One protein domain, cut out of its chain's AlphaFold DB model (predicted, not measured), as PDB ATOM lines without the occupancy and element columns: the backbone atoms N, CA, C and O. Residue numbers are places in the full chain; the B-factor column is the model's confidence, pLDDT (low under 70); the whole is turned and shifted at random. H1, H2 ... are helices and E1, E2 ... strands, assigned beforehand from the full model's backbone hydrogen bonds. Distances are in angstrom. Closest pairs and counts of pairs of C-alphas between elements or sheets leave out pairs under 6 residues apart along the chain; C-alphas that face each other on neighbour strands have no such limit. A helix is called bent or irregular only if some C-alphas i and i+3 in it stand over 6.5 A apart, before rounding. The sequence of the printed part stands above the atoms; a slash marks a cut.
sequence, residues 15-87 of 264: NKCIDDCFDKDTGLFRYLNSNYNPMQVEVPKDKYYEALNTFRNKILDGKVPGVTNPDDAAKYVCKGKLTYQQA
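Overview. This is residues 15 to 87 of the 264 residues of an uncharacterized protein of Clostridium botulinum (UniProt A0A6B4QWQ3). A small core is made by the helix H2 packed beside a short pair of parallel strands, E1 and E2, with H1 and H3 both packed on H2. A long loop, residues 20 to 40, joins H1 to E1, and the small H4 ends the printed part, farthest from the mean of the C-alphas. The printed part has 73 residues, with four named helices and two named strands in the order H1 E1 H2 H3 E2 H4; the class is mostly helix, though under half of the residues are in named elements. It is compact, with a radius of gyration of the C-alphas of 11.8 A and spans of 32 by 24 by 21 A.

Arrangement. H1, residues 15 to 19, touches residues 50 to 55 alone of H2, residues 48 to 60; their closest C-alphas, Asn 15 and Ala 51, are 5.2 A apart. E1, residues 41 to 43, and E2, residues 77 to 79, are parallel neighbours at 38 degrees, with N 43 and O 78 within hydrogen-bond range at 2.9 A. H3, residues 70 to 76, touches H2, closest at the C-alphas of Arg 56 and Pro 70, 4.8 A, at a steep tilt of 55 degrees, opposite ways. E1, H2, H3 and E2 form a strand-helix-strand unit, two parallel neighbour strands with helices between, and its crossover is right-handed. H4, residues 84 to 87, is apart from H1, E1, H2 and H3. Every O i to N i+4 pair is within hydrogen-bond range in H1 and H2; in H3 0 of 3 are, beside 3 of 4 O i to N i+3 pairs, and H4 is too short for an O i to N i+4 pair.

Along the chain. H1 begins at C-alpha 15, (14.674, -25.927, 38.537). H2 is 18.5 A long and H3 10.6 A; H3 is only just irregular, with C-alphas 71 and 74 6.54 A apart. H4 ends at C-alpha 87, (-0.784, -22.578, 43.957).

Size, cuts and confidence. The C-alphas of Asn 35 and Gln 85, the two farthest apart, are 34.6 A apart. The printed part has no cut, and the link from H1 to E1 is long, 21 residues. The pLDDT is under 70 at residues 15 to 18 and 84 to 87.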
ATOM      1  N   ASN A  15      13.919 -24.914  39.274       57.34
ATOM      2  CA  ASN A  15      14.674 -25.927  38.537       57.34
ATOM      3  C   ASN A  15      13.910 -27.257  38.379       57.34
ATOM      4  O   ASN A  15      13.839 -27.791  37.276       57.34
ATOM      5  N   LYS A  16      13.241 -27.746  39.431       63.38
ATOM      6  CA  LYS A  16      12.483 -29.004  39.393       63.38
ATOM      7  C   LYS A  16      11.206 -28.921  38.563       63.38
ATOM      8  O   LYS A  16      10.828 -29.917  37.960       63.38
ATOM      9  N   CYS A  17      10.560 -27.751  38.490       63.22
ATOM     10  CA  CYS A  17       9.434 -27.543  37.570       63.22
ATOM     11  C   CYS A  17       9.842 -27.816  36.118       63.22
ATOM     12  O   CYS A  17       9.062 -28.362  35.342       63.22
ATOM     13  N   ILE A  18      11.073 -27.444  35.763       68.75
ATOM     14  CA  ILE A  18      11.634 -27.677  34.439       68.75
ATOM     15  C   ILE A  18      12.151 -29.106  34.309       68.75
ATOM     16  O   ILE A  18      11.829 -29.743  33.317       68.75
ATOM     17  N   ASP A  19      12.872 -29.639  35.297       72.12
ATOM     18  CA  ASP A  19      13.392 -31.013  35.250       72.12
ATOM     19  C   ASP A  19      12.278 -32.071  35.151       72.12
ATOM     20  O   ASP A  19      12.439 -33.043  34.418       72.12
ATOM     21  N   ASP A  20      11.114 -31.853  35.778       73.19
ATOM     22  CA  ASP A  20       9.933 -32.724  35.640       73.19
ATOM     23  C   ASP A  20       9.361 -32.746  34.207       73.19
ATOM     24  O   ASP A  20       8.581 -33.637  33.853       73.19
ATOM     25  N   CYS A  21       9.727 -31.770  33.372       72.69
ATOM     26  CA  CYS A  21       9.352 -31.715  31.961       72.69
ATOM     27  C   CYS A  21      10.303 -32.501  31.045       72.69
ATOM     28  O   CYS A  21      10.016 -32.637  29.853       72.69
ATOM     29  N   PHE A  22      11.405 -33.028  31.580       79.44
ATOM     30  CA  PHE A  22      12.315 -33.908  30.858       79.44
ATOM     31  C   PHE A  22      12.035 -35.359  31.236       79.44
ATOM     32  O   PHE A  22      11.655 -35.689  32.360       79.44
ATOM     33  N   ASP A  23      12.172 -36.226  30.251       77.56
ATOM     34  CA  ASP A  23      12.059 -37.658  30.428       77.56
ATOM     35  C   ASP A  23      13.261 -38.181  31.233       77.56
ATOM     36  O   ASP A  23      14.399 -37.752  31.027       77.56
ATOM     37  N   LYS A  24      13.006 -39.070  32.199       74.19
ATOM     38  CA  LYS A  24      14.036 -39.541  33.138       74.19
ATOM     39  C   LYS A  24      14.999 -40.546  32.512       74.19
ATOM     40  O   LYS A  24      16.119 -40.662  33.001       74.19
ATOM     41  N   ASP A  25      14.573 -41.225  31.451       73.31
ATOM     42  CA  ASP A  25      15.330 -42.299  30.816       73.31
ATOM     43  C   ASP A  25      16.132 -41.765  29.625       73.31
ATOM     44  O   ASP A  25      17.307 -42.081  29.457       73.31
ATOM     45  N   THR A  26      15.520 -40.894  28.818       72.75
ATOM     46  CA  THR A  26      16.158 -40.294  27.633       72.75
ATOM     47  C   THR A  26      16.826 -38.949  27.920       72.75
ATOM     48  O   THR A  26      17.679 -38.508  27.151       72.75
ATOM     49  N   GLY A  27      16.453 -38.268  29.008       75.81
ATOM     50  CA  GLY A  27      16.958 -36.935  29.348       75.81
ATOM     51  C   GLY A  27      16.471 -35.819  28.417       75.81
ATOM     52  O   GLY A  27      16.928 -34.681  28.556       75.81
ATOM     53  N   LEU A  28      15.566 -36.130  27.482       80.00
ATOM     54  CA  LEU A  28      15.030 -35.211  26.481       80.00
ATOM     55  C   LEU A  28      13.717 -34.576  26.939       80.00
ATOM     56  O   LEU A  28      12.978 -35.123  27.758       80.00
ATOM     57  N   PHE A  29      13.415 -33.400  26.397       79.56
ATOM     58  CA  PHE A  29      12.161 -32.711  26.683       79.56
ATOM     59  C   PHE A  29      10.952 -33.518  26.185       79.56
ATOM     60  O   PHE A  29      10.858 -33.844  25.002       79.56
ATOM     61  N   ARG A  30      10.007 -33.820  27.086       79.94
ATOM     62  CA  ARG A  30       8.922 -34.786  26.823       79.94
ATOM     63  C   ARG A  30       7.704 -34.194  26.118       79.94
ATOM     64  O   ARG A  30       6.912 -34.917  25.522       79.94
ATOM     65  N   TYR A  31       7.495 -32.887  26.250       79.69
ATOM     66  CA  TYR A  31       6.257 -32.241  25.820       79.69
ATOM     67  C   TYR A  31       6.402 -31.648  24.428       79.69
ATOM     68  O   TYR A  31       6.602 -30.446  24.259       79.69
ATOM     69  N   LEU A  32       6.295 -32.507  23.423       78.88
ATOM     70  CA  LEU A  32       6.278 -32.101  22.026       78.88
ATOM     71  C   LEU A  32       4.837 -32.080  21.511       78.88
ATOM     72  O   LEU A  32       4.027 -32.952  21.828       78.88
ATOM     73  N   ASN A  33       4.511 -31.065  20.718       77.12
ATOM     74  CA  ASN A  33       3.249 -31.013  19.988       77.12
ATOM     75  C   ASN A  33       3.282 -32.008  18.807       77.12
ATOM     76  O   ASN A  33       4.342 -32.510  18.442       77.12
ATOM     77  N   SER A  34       2.147 -32.237  18.141       75.50
ATOM     78  CA  SER A  34       2.027 -33.123  16.969       75.50
ATOM     79  C   SER A  34       2.985 -32.786  15.816       75.50
ATOM     80  O   SER A  34       3.272 -33.647  14.992       75.50
ATOM     81  N   ASN A  35       3.519 -31.560  15.784       76.56
ATOM     82  CA  ASN A  35       4.511 -31.093  14.809       76.56
ATOM     83  C   ASN A  35       5.965 -31.217  15.316       76.56
ATOM     84  O   ASN A  35       6.843 -30.540  14.791       76.56
ATOM     85  N   TYR A  36       6.216 -32.000  16.372       75.19
ATOM     86  CA  TYR A  36       7.522 -32.183  17.028       75.19
ATOM     87  C   TYR A  36       8.160 -30.912  17.620       75.19
ATOM     88  O   TYR A  36       9.327 -30.918  18.001       75.19
ATOM     89  N   ASN A  37       7.385 -29.835  17.771       78.50
ATOM     90  CA  ASN A  37       7.839 -28.600  18.408       78.50
ATOM     91  C   ASN A  37       7.615 -28.637  19.929       78.50
ATOM     92  O   ASN A  37       6.547 -29.095  20.358       78.50
ATOM     93  N   PRO A  38       8.540 -28.101  20.747       81.00
ATOM     94  CA  PRO A  38       8.353 -28.009  22.193       81.00
ATOM     95  C   PRO A  38       7.114 -27.191  22.576       81.00
ATOM     96  O   PRO A  38       6.879 -26.097  22.058       81.00
ATOM     97  N   MET A  39       6.313 -27.728  23.494       81.25
ATOM     98  CA  MET A  39       5.169 -27.036  24.083       81.25
ATOM     99  C   MET A  39       5.606 -26.036  25.156       81.25
ATOM    100  O   MET A  39       6.659 -26.181  25.776       81.25
ATOM    101  N   GLN A  40       4.757 -25.037  25.408       81.38
ATOM    102  CA  GLN A  40       4.986 -24.069  26.477       81.38
ATOM    103  C   GLN A  40       4.761 -24.686  27.862       81.38
ATOM    104  O   GLN A  40       3.784 -25.401  28.087       81.38
ATOM    105  N   VAL A  41       5.646 -24.347  28.798       80.12
ATOM    106  CA  VAL A  41       5.590 -24.728  30.212       80.12
ATOM    107  C   VAL A  41       5.270 -23.488  31.040       80.12
ATOM    108  O   VAL A  41       6.006 -22.499  31.004       80.12
ATOM    109  N   GLU A  42       4.172 -23.528  31.795       76.25
ATOM    110  CA  GLU A  42       3.819 -22.470  32.743       76.25
ATOM    111  C   GLU A  42       4.527 -22.697  34.080       76.25
ATOM    112  O   GLU A  42       4.465 -23.781  34.661       76.25
ATOM    113  N   VAL A  43       5.196 -21.658  34.579       78.12
ATOM    114  CA  VAL A  43       5.953 -21.701  35.833       78.12
ATOM    115  C   VAL A  43       5.413 -20.647  36.799       78.12
ATOM    116  O   VAL A  43       5.098 -19.537  36.357       78.12
ATOM    117  N   PRO A  44       5.341 -20.926  38.116       78.12
ATOM    118  CA  PRO A  44       4.935 -19.937  39.108       78.12
ATOM    119  C   PRO A  44       5.686 -18.604  38.992       78.12
ATOM    120  O   PRO A  44       6.887 -18.559  38.706       78.12
ATOM    121  N   LYS A  45       4.976 -17.501  39.251       78.81
ATOM    122  CA  LYS A  45       5.454 -16.121  39.042       78.81
ATOM    123  C   LYS A  45       6.804 -15.833  39.713       78.81
ATOM    124  O   LYS A  45       7.620 -15.092  39.167       78.81
ATOM    125  N   ASP A  46       6.999 -16.394  40.899       78.31
ATOM    126  CA  ASP A  46       8.162 -16.269  41.781       78.31
ATOM    127  C   ASP A  46       9.339 -17.170  41.380       78.31
ATOM    128  O   ASP A  46      10.472 -16.905  41.773       78.31
ATOM    129  N   LYS A  47       9.093 -18.201  40.564       77.00
ATOM    130  CA  LYS A  47      10.099 -19.171  40.097       77.00
ATOM    131  C   LYS A  47      10.485 -19.010  38.629       77.00
ATOM    132  O   LYS A  47      11.368 -19.711  38.143       77.00
ATOM    133  N   TYR A  48       9.874 -18.050  37.941       81.06
ATOM    134  CA  TYR A  48      10.049 -17.812  36.511       81.06
ATOM    135  C   TYR A  48      11.513 -17.639  36.073       81.06
ATOM    136  O   TYR A  48      11.952 -18.312  35.148       81.06
ATOM    137  N   TYR A  49      12.283 -16.772  36.738       81.44
ATOM    138  CA  TYR A  49      13.671 -16.497  36.334       81.44
ATOM    139  C   TYR A  49      14.602 -17.694  36.562       81.44
ATOM    140  O   TYR A  49      15.478 -17.959  35.743       81.44
ATOM    141  N   GLU A  50      14.386 -18.434  37.652       80.94
ATOM    142  CA  GLU A  50      15.129 -19.660  37.960       80.94
ATOM    143  C   GLU A  50      14.863 -20.722  36.883       80.94
ATOM    144  O   GLU A  50      15.798 -21.238  36.278       80.94
ATOM    145  N   ALA A  51      13.588 -20.960  36.566       80.25
ATOM    146  CA  ALA A  51      13.174 -21.903  35.533       80.25
ATOM    147  C   ALA A  51      13.670 -21.518  34.132       80.25
ATOM    148  O   ALA A  51      14.123 -22.376  33.376       80.25
ATOM    149  N   LEU A  52      13.634 -20.230  33.783       84.25
ATOM    150  CA  LEU A  52      14.102 -19.744  32.487       84.25
ATOM    151  C   LEU A  52      15.609 -19.978  32.313       84.25
ATOM    152  O   LEU A  52      16.041 -20.427  31.253       84.25
ATOM    153  N   ASN A  53      16.406 -19.755  33.361       84.00
ATOM    154  CA  ASN A  53      17.838 -20.052  33.339       84.00
ATOM    155  C   ASN A  53      18.119 -21.561  33.276       84.00
ATOM    156  O   ASN A  53      18.994 -21.988  32.527       84.00
ATOM    157  N   THR A  54      17.352 -22.388  33.995       83.56
ATOM    158  CA  THR A  54      17.466 -23.850  33.880       83.56
ATOM    159  C   THR A  54      17.135 -24.327  32.465       83.56
ATOM    160  O   THR A  54      17.878 -25.130  31.910       83.56
ATOM    161  N   PHE A  55      16.073 -23.805  31.844       82.88
ATOM    162  CA  PHE A  55      15.680 -24.186  30.485       82.88
ATOM    163  C   PHE A  55      16.722 -23.761  29.438       82.88
ATOM    164  O   PHE A  55      17.047 -24.546  28.552       82.88
ATOM    165  N   ARG A  56      17.324 -22.571  29.589       85.81
ATOM    166  CA  ARG A  56      18.467 -22.122  28.772       85.81
ATOM    167  C   ARG A  56      19.632 -23.105  28.814       85.81
ATOM    168  O   ARG A  56      20.135 -23.495  27.766       85.81
ATOM    169  N   ASN A  57      20.017 -23.548  30.009       84.94
ATOM    170  CA  ASN A  57      21.104 -24.514  30.166       84.94
ATOM    171  C   ASN A  57      20.759 -25.864  29.517       84.94
ATOM    172  O   ASN A  57      21.609 -26.476  28.885       84.94
ATOM    173  N   LYS A  58      19.498 -26.308  29.589       82.69
ATOM    174  CA  LYS A  58      19.052 -27.551  28.932       82.69
ATOM    175  C   LYS A  58      19.032 -27.448  27.402       82.69
ATOM    176  O   LYS A  58      19.262 -28.456  26.738       82.69
ATOM    177  N   ILE A  59      18.775 -26.261  26.846       84.44
ATOM    178  CA  ILE A  59      18.923 -25.997  25.405       84.44
ATOM    179  C   ILE A  59      20.399 -26.097  25.002       84.44
ATOM    180  O   ILE A  59      20.711 -26.770  24.024       84.44
ATOM    181  N   LEU A  60      21.306 -25.490  25.779       85.38
ATOM    182  CA  LEU A  60      22.754 -25.573  25.539       85.38
ATOM    183  C   LEU A  60      23.279 -27.013  25.627       85.38
ATOM    184  O   LEU A  60      24.111 -27.412  24.819       85.38
ATOM    185  N   ASP A  61      22.737 -27.806  26.550       84.00
ATOM    186  CA  ASP A  61      23.025 -29.239  26.683       84.00
ATOM    187  C   ASP A  61      22.457 -30.090  25.523       84.00
ATOM    188  O   ASP A  61      22.626 -31.309  25.522       84.00
ATOM    189  N   GLY A  62      21.720 -29.497  24.575       81.75
ATOM    190  CA  GLY A  62      21.084 -30.213  23.464       81.75
ATOM    191  C   GLY A  62      19.901 -31.100  23.875       81.75
ATOM    192  O   GLY A  62      19.477 -31.962  23.108       81.75
ATOM    193  N   LYS A  63      19.345 -30.907  25.079       81.12
ATOM    194  CA  LYS A  63      18.268 -31.746  25.644       81.12
ATOM    195  C   LYS A  63      16.866 -31.343  25.184       81.12
ATOM    196  O   LYS A  63      15.888 -32.009  25.527       81.12
ATOM    197  N   VAL A  64      16.744 -30.251  24.430       82.12
ATOM    198  CA  VAL A  64      15.477 -29.753  23.879       82.12
ATOM    199  C   VAL A  64      15.477 -29.963  22.361       82.12
ATOM    200  O   VAL A  64      16.144 -29.219  21.642       82.12
ATOM    201  N   PRO A  65      14.745 -30.966  21.845       76.94
ATOM    202  CA  PRO A  65      14.690 -31.228  20.412       76.94
ATOM    203  C   PRO A  65      14.148 -30.022  19.635       76.94
ATOM    204  O   PRO A  65      13.137 -29.431  20.014       76.94
ATOM    205  N   GLY A  66      14.817 -29.662  18.537       75.94
ATOM    206  CA  GLY A  66      14.373 -28.595  17.632       75.94
ATOM    207  C   GLY A  66      14.674 -27.163  18.089       75.94
ATOM    208  O   GLY A  66      14.294 -26.229  17.387       75.94
ATOM    209  N   VAL A  67      15.366 -26.968  19.219       80.12
ATOM    210  CA  VAL A  67      15.747 -25.638  19.725       80.12
ATOM    211  C   VAL A  67      17.223 -25.637  20.095       80.12
ATOM    212  O   VAL A  67      17.647 -26.375  20.976       80.12
ATOM    213  N   THR A  68      18.004 -24.789  19.431       78.81
ATOM    214  CA  THR A  68      19.453 -24.634  19.665       78.81
ATOM    215  C   THR A  68      19.822 -23.266  20.224       78.81
ATOM    216  O   THR A  68      20.887 -23.118  20.821       78.81
ATOM    217  N   ASN A  69      18.954 -22.263  20.069       83.31
ATOM    218  CA  ASN A  69      19.208 -20.927  20.586       83.31
ATOM    219  C   ASN A  69      18.686 -20.794  22.033       83.31
ATOM    220  O   ASN A  69      17.477 -20.900  22.252       83.31
ATOM    221  N   PRO A  70      19.548 -20.526  23.033       80.12
ATOM    222  CA  PRO A  70      19.114 -20.333  24.417       80.12
ATOM    223  C   PRO A  70      18.174 -19.131  24.598       80.12
ATOM    224  O   PRO A  70      17.340 -19.143  25.505       80.12
ATOM    225  N   ASP A  71      18.233 -18.108  23.744       83.88
ATOM    226  CA  ASP A  71      17.322 -16.958  23.842       83.88
ATOM    227  C   ASP A  71      15.870 -17.316  23.503       83.88
ATOM    228  O   ASP A  71      14.936 -16.665  23.983       83.88
ATOM    229  N   ASP A  72      15.653 -18.424  22.790       81.88
ATOM    230  CA  ASP A  72      14.317 -18.939  22.511       81.88
ATOM    231  C   ASP A  72      13.652 -19.568  23.743       81.88
ATOM    232  O   ASP A  72      12.441 -19.786  23.733       81.88
ATOM    233  N   ALA A  73      14.377 -19.774  24.852       78.56
ATOM    234  CA  ALA A  73      13.814 -20.281  26.106       78.56
ATOM    235  C   ALA A  73      12.596 -19.475  26.590       78.56
ATOM    236  O   ALA A  73      11.631 -20.049  27.097       78.56
ATOM    237  N   ALA A  74      12.599 -18.153  26.389       80.00
ATOM    238  CA  ALA A  74      11.491 -17.281  26.780       80.00
ATOM    239  C   ALA A  74      10.195 -17.541  25.983       80.00
ATOM    240  O   ALA A  74       9.115 -17.186  26.448       80.00
ATOM    241  N   LYS A  75      10.284 -18.178  24.806       81.19
ATOM    242  CA  LYS A  75       9.123 -18.582  23.992       81.19
ATOM    243  C   LYS A  75       8.446 -19.844  24.530       81.19
ATOM    244  O   LYS A  75       7.264 -20.057  24.262       81.19
ATOM    245  N   TYR A  76       9.191 -20.660  25.278       78.50
ATOM    246  CA  TYR A  76       8.744 -21.951  25.803       78.50
ATOM    247  C   TYR A  76       8.462 -21.921  27.307       78.50
ATOM    248  O   TYR A  76       7.671 -22.726  27.782       78.50
ATOM    249  N   VAL A  77       9.034 -20.981  28.062       81.31
ATOM    250  CA  VAL A  77       8.738 -20.795  29.490       81.31
ATOM    251  C   VAL A  77       7.819 -19.590  29.672       81.31
ATOM    252  O   VAL A  77       8.223 -18.446  29.460       81.31
ATOM    253  N   CYS A  78       6.584 -19.841  30.107       81.75
ATOM    254  CA  CYS A  78       5.585 -18.809  30.368       81.75
ATOM    255  C   CYS A  78       5.477 -18.504  31.869       81.75
ATOM    256  O   CYS A  78       5.525 -19.397  32.718       81.75
ATOM    257  N   LYS A  79       5.316 -17.220  32.206       78.88
ATOM    258  CA  LYS A  79       5.145 -16.759  33.586       78.88
ATOM    259  C   LYS A  79       3.688 -16.908  34.013       78.88
ATOM    260  O   LYS A  79       2.823 -16.185  33.523       78.88
ATOM    261  N   GLY A  80       3.437 -17.790  34.972       74.00
ATOM    262  CA  GLY A  80       2.117 -17.979  35.552       74.00
ATOM    263  C   GLY A  80       1.650 -16.788  36.387       74.00
ATOM    264  O   GLY A  80       2.440 -15.964  36.863       74.00
ATOM    265  N   LYS A  81       0.330 -16.687  36.574       76.25
ATOM    266  CA  LYS A  81      -0.300 -15.587  37.333       76.25
ATOM    267  C   LYS A  81      -0.145 -15.737  38.847       76.25
ATOM    268  O   LYS A  81      -0.168 -14.737  39.564       76.25
ATOM    269  N   LEU A  82       0.012 -16.972  39.318       74.19
ATOM    270  CA  LEU A  82       0.077 -17.328  40.733       74.19
ATOM    271  C   LEU A  82       1.520 -17.583  41.171       74.19
ATOM    272  O   LEU A  82       2.354 -18.049  40.392       74.19
ATOM    273  N   THR A  83       1.812 -17.278  42.432       76.50
ATOM    274  CA  THR A  83       3.058 -17.709  43.082       76.50
ATOM    275  C   THR A  83       2.977 -19.176  43.498       76.50
ATOM    276  O   THR A  83       1.887 -19.738  43.629       76.50
ATOM    277  N   TYR A  84       4.128 -19.794  43.755       67.69
ATOM    278  CA  TYR A  84       4.215 -21.178  44.206       67.69
ATOM    279  C   TYR A  84       3.369 -21.426  45.457       67.69
ATOM    280  O   TYR A  84       2.580 -22.368  45.512       67.69
ATOM    281  N   GLN A  85       3.494 -20.542  46.450       67.38
ATOM    282  CA  GLN A  85       2.778 -20.685  47.711       67.38
ATOM    283  C   GLN A  85       1.262 -20.565  47.519       67.38
ATOM    284  O   GLN A  85       0.522 -21.329  48.131       67.38
ATOM    285  N   GLN A  86       0.812 -19.673  46.630       66.19
ATOM    286  CA  GLN A  86      -0.605 -19.529  46.287       66.19
ATOM    287  C   GLN A  86      -1.148 -20.778  45.586       66.19
ATOM    288  O   GLN A  86      -2.204 -21.285  45.952       66.19
ATOM    289  N   ALA A  87      -0.407 -21.330  44.621       67.50
ATOM    290  CA  ALA A  87      -0.784 -22.578  43.957       67.50
ATOM    291  C   ALA A  87      -0.837 -23.753  44.951       67.50
ATOM    292  O   ALA A  87      -1.800 -24.521  44.973       67.50
TER     293      ALA A  87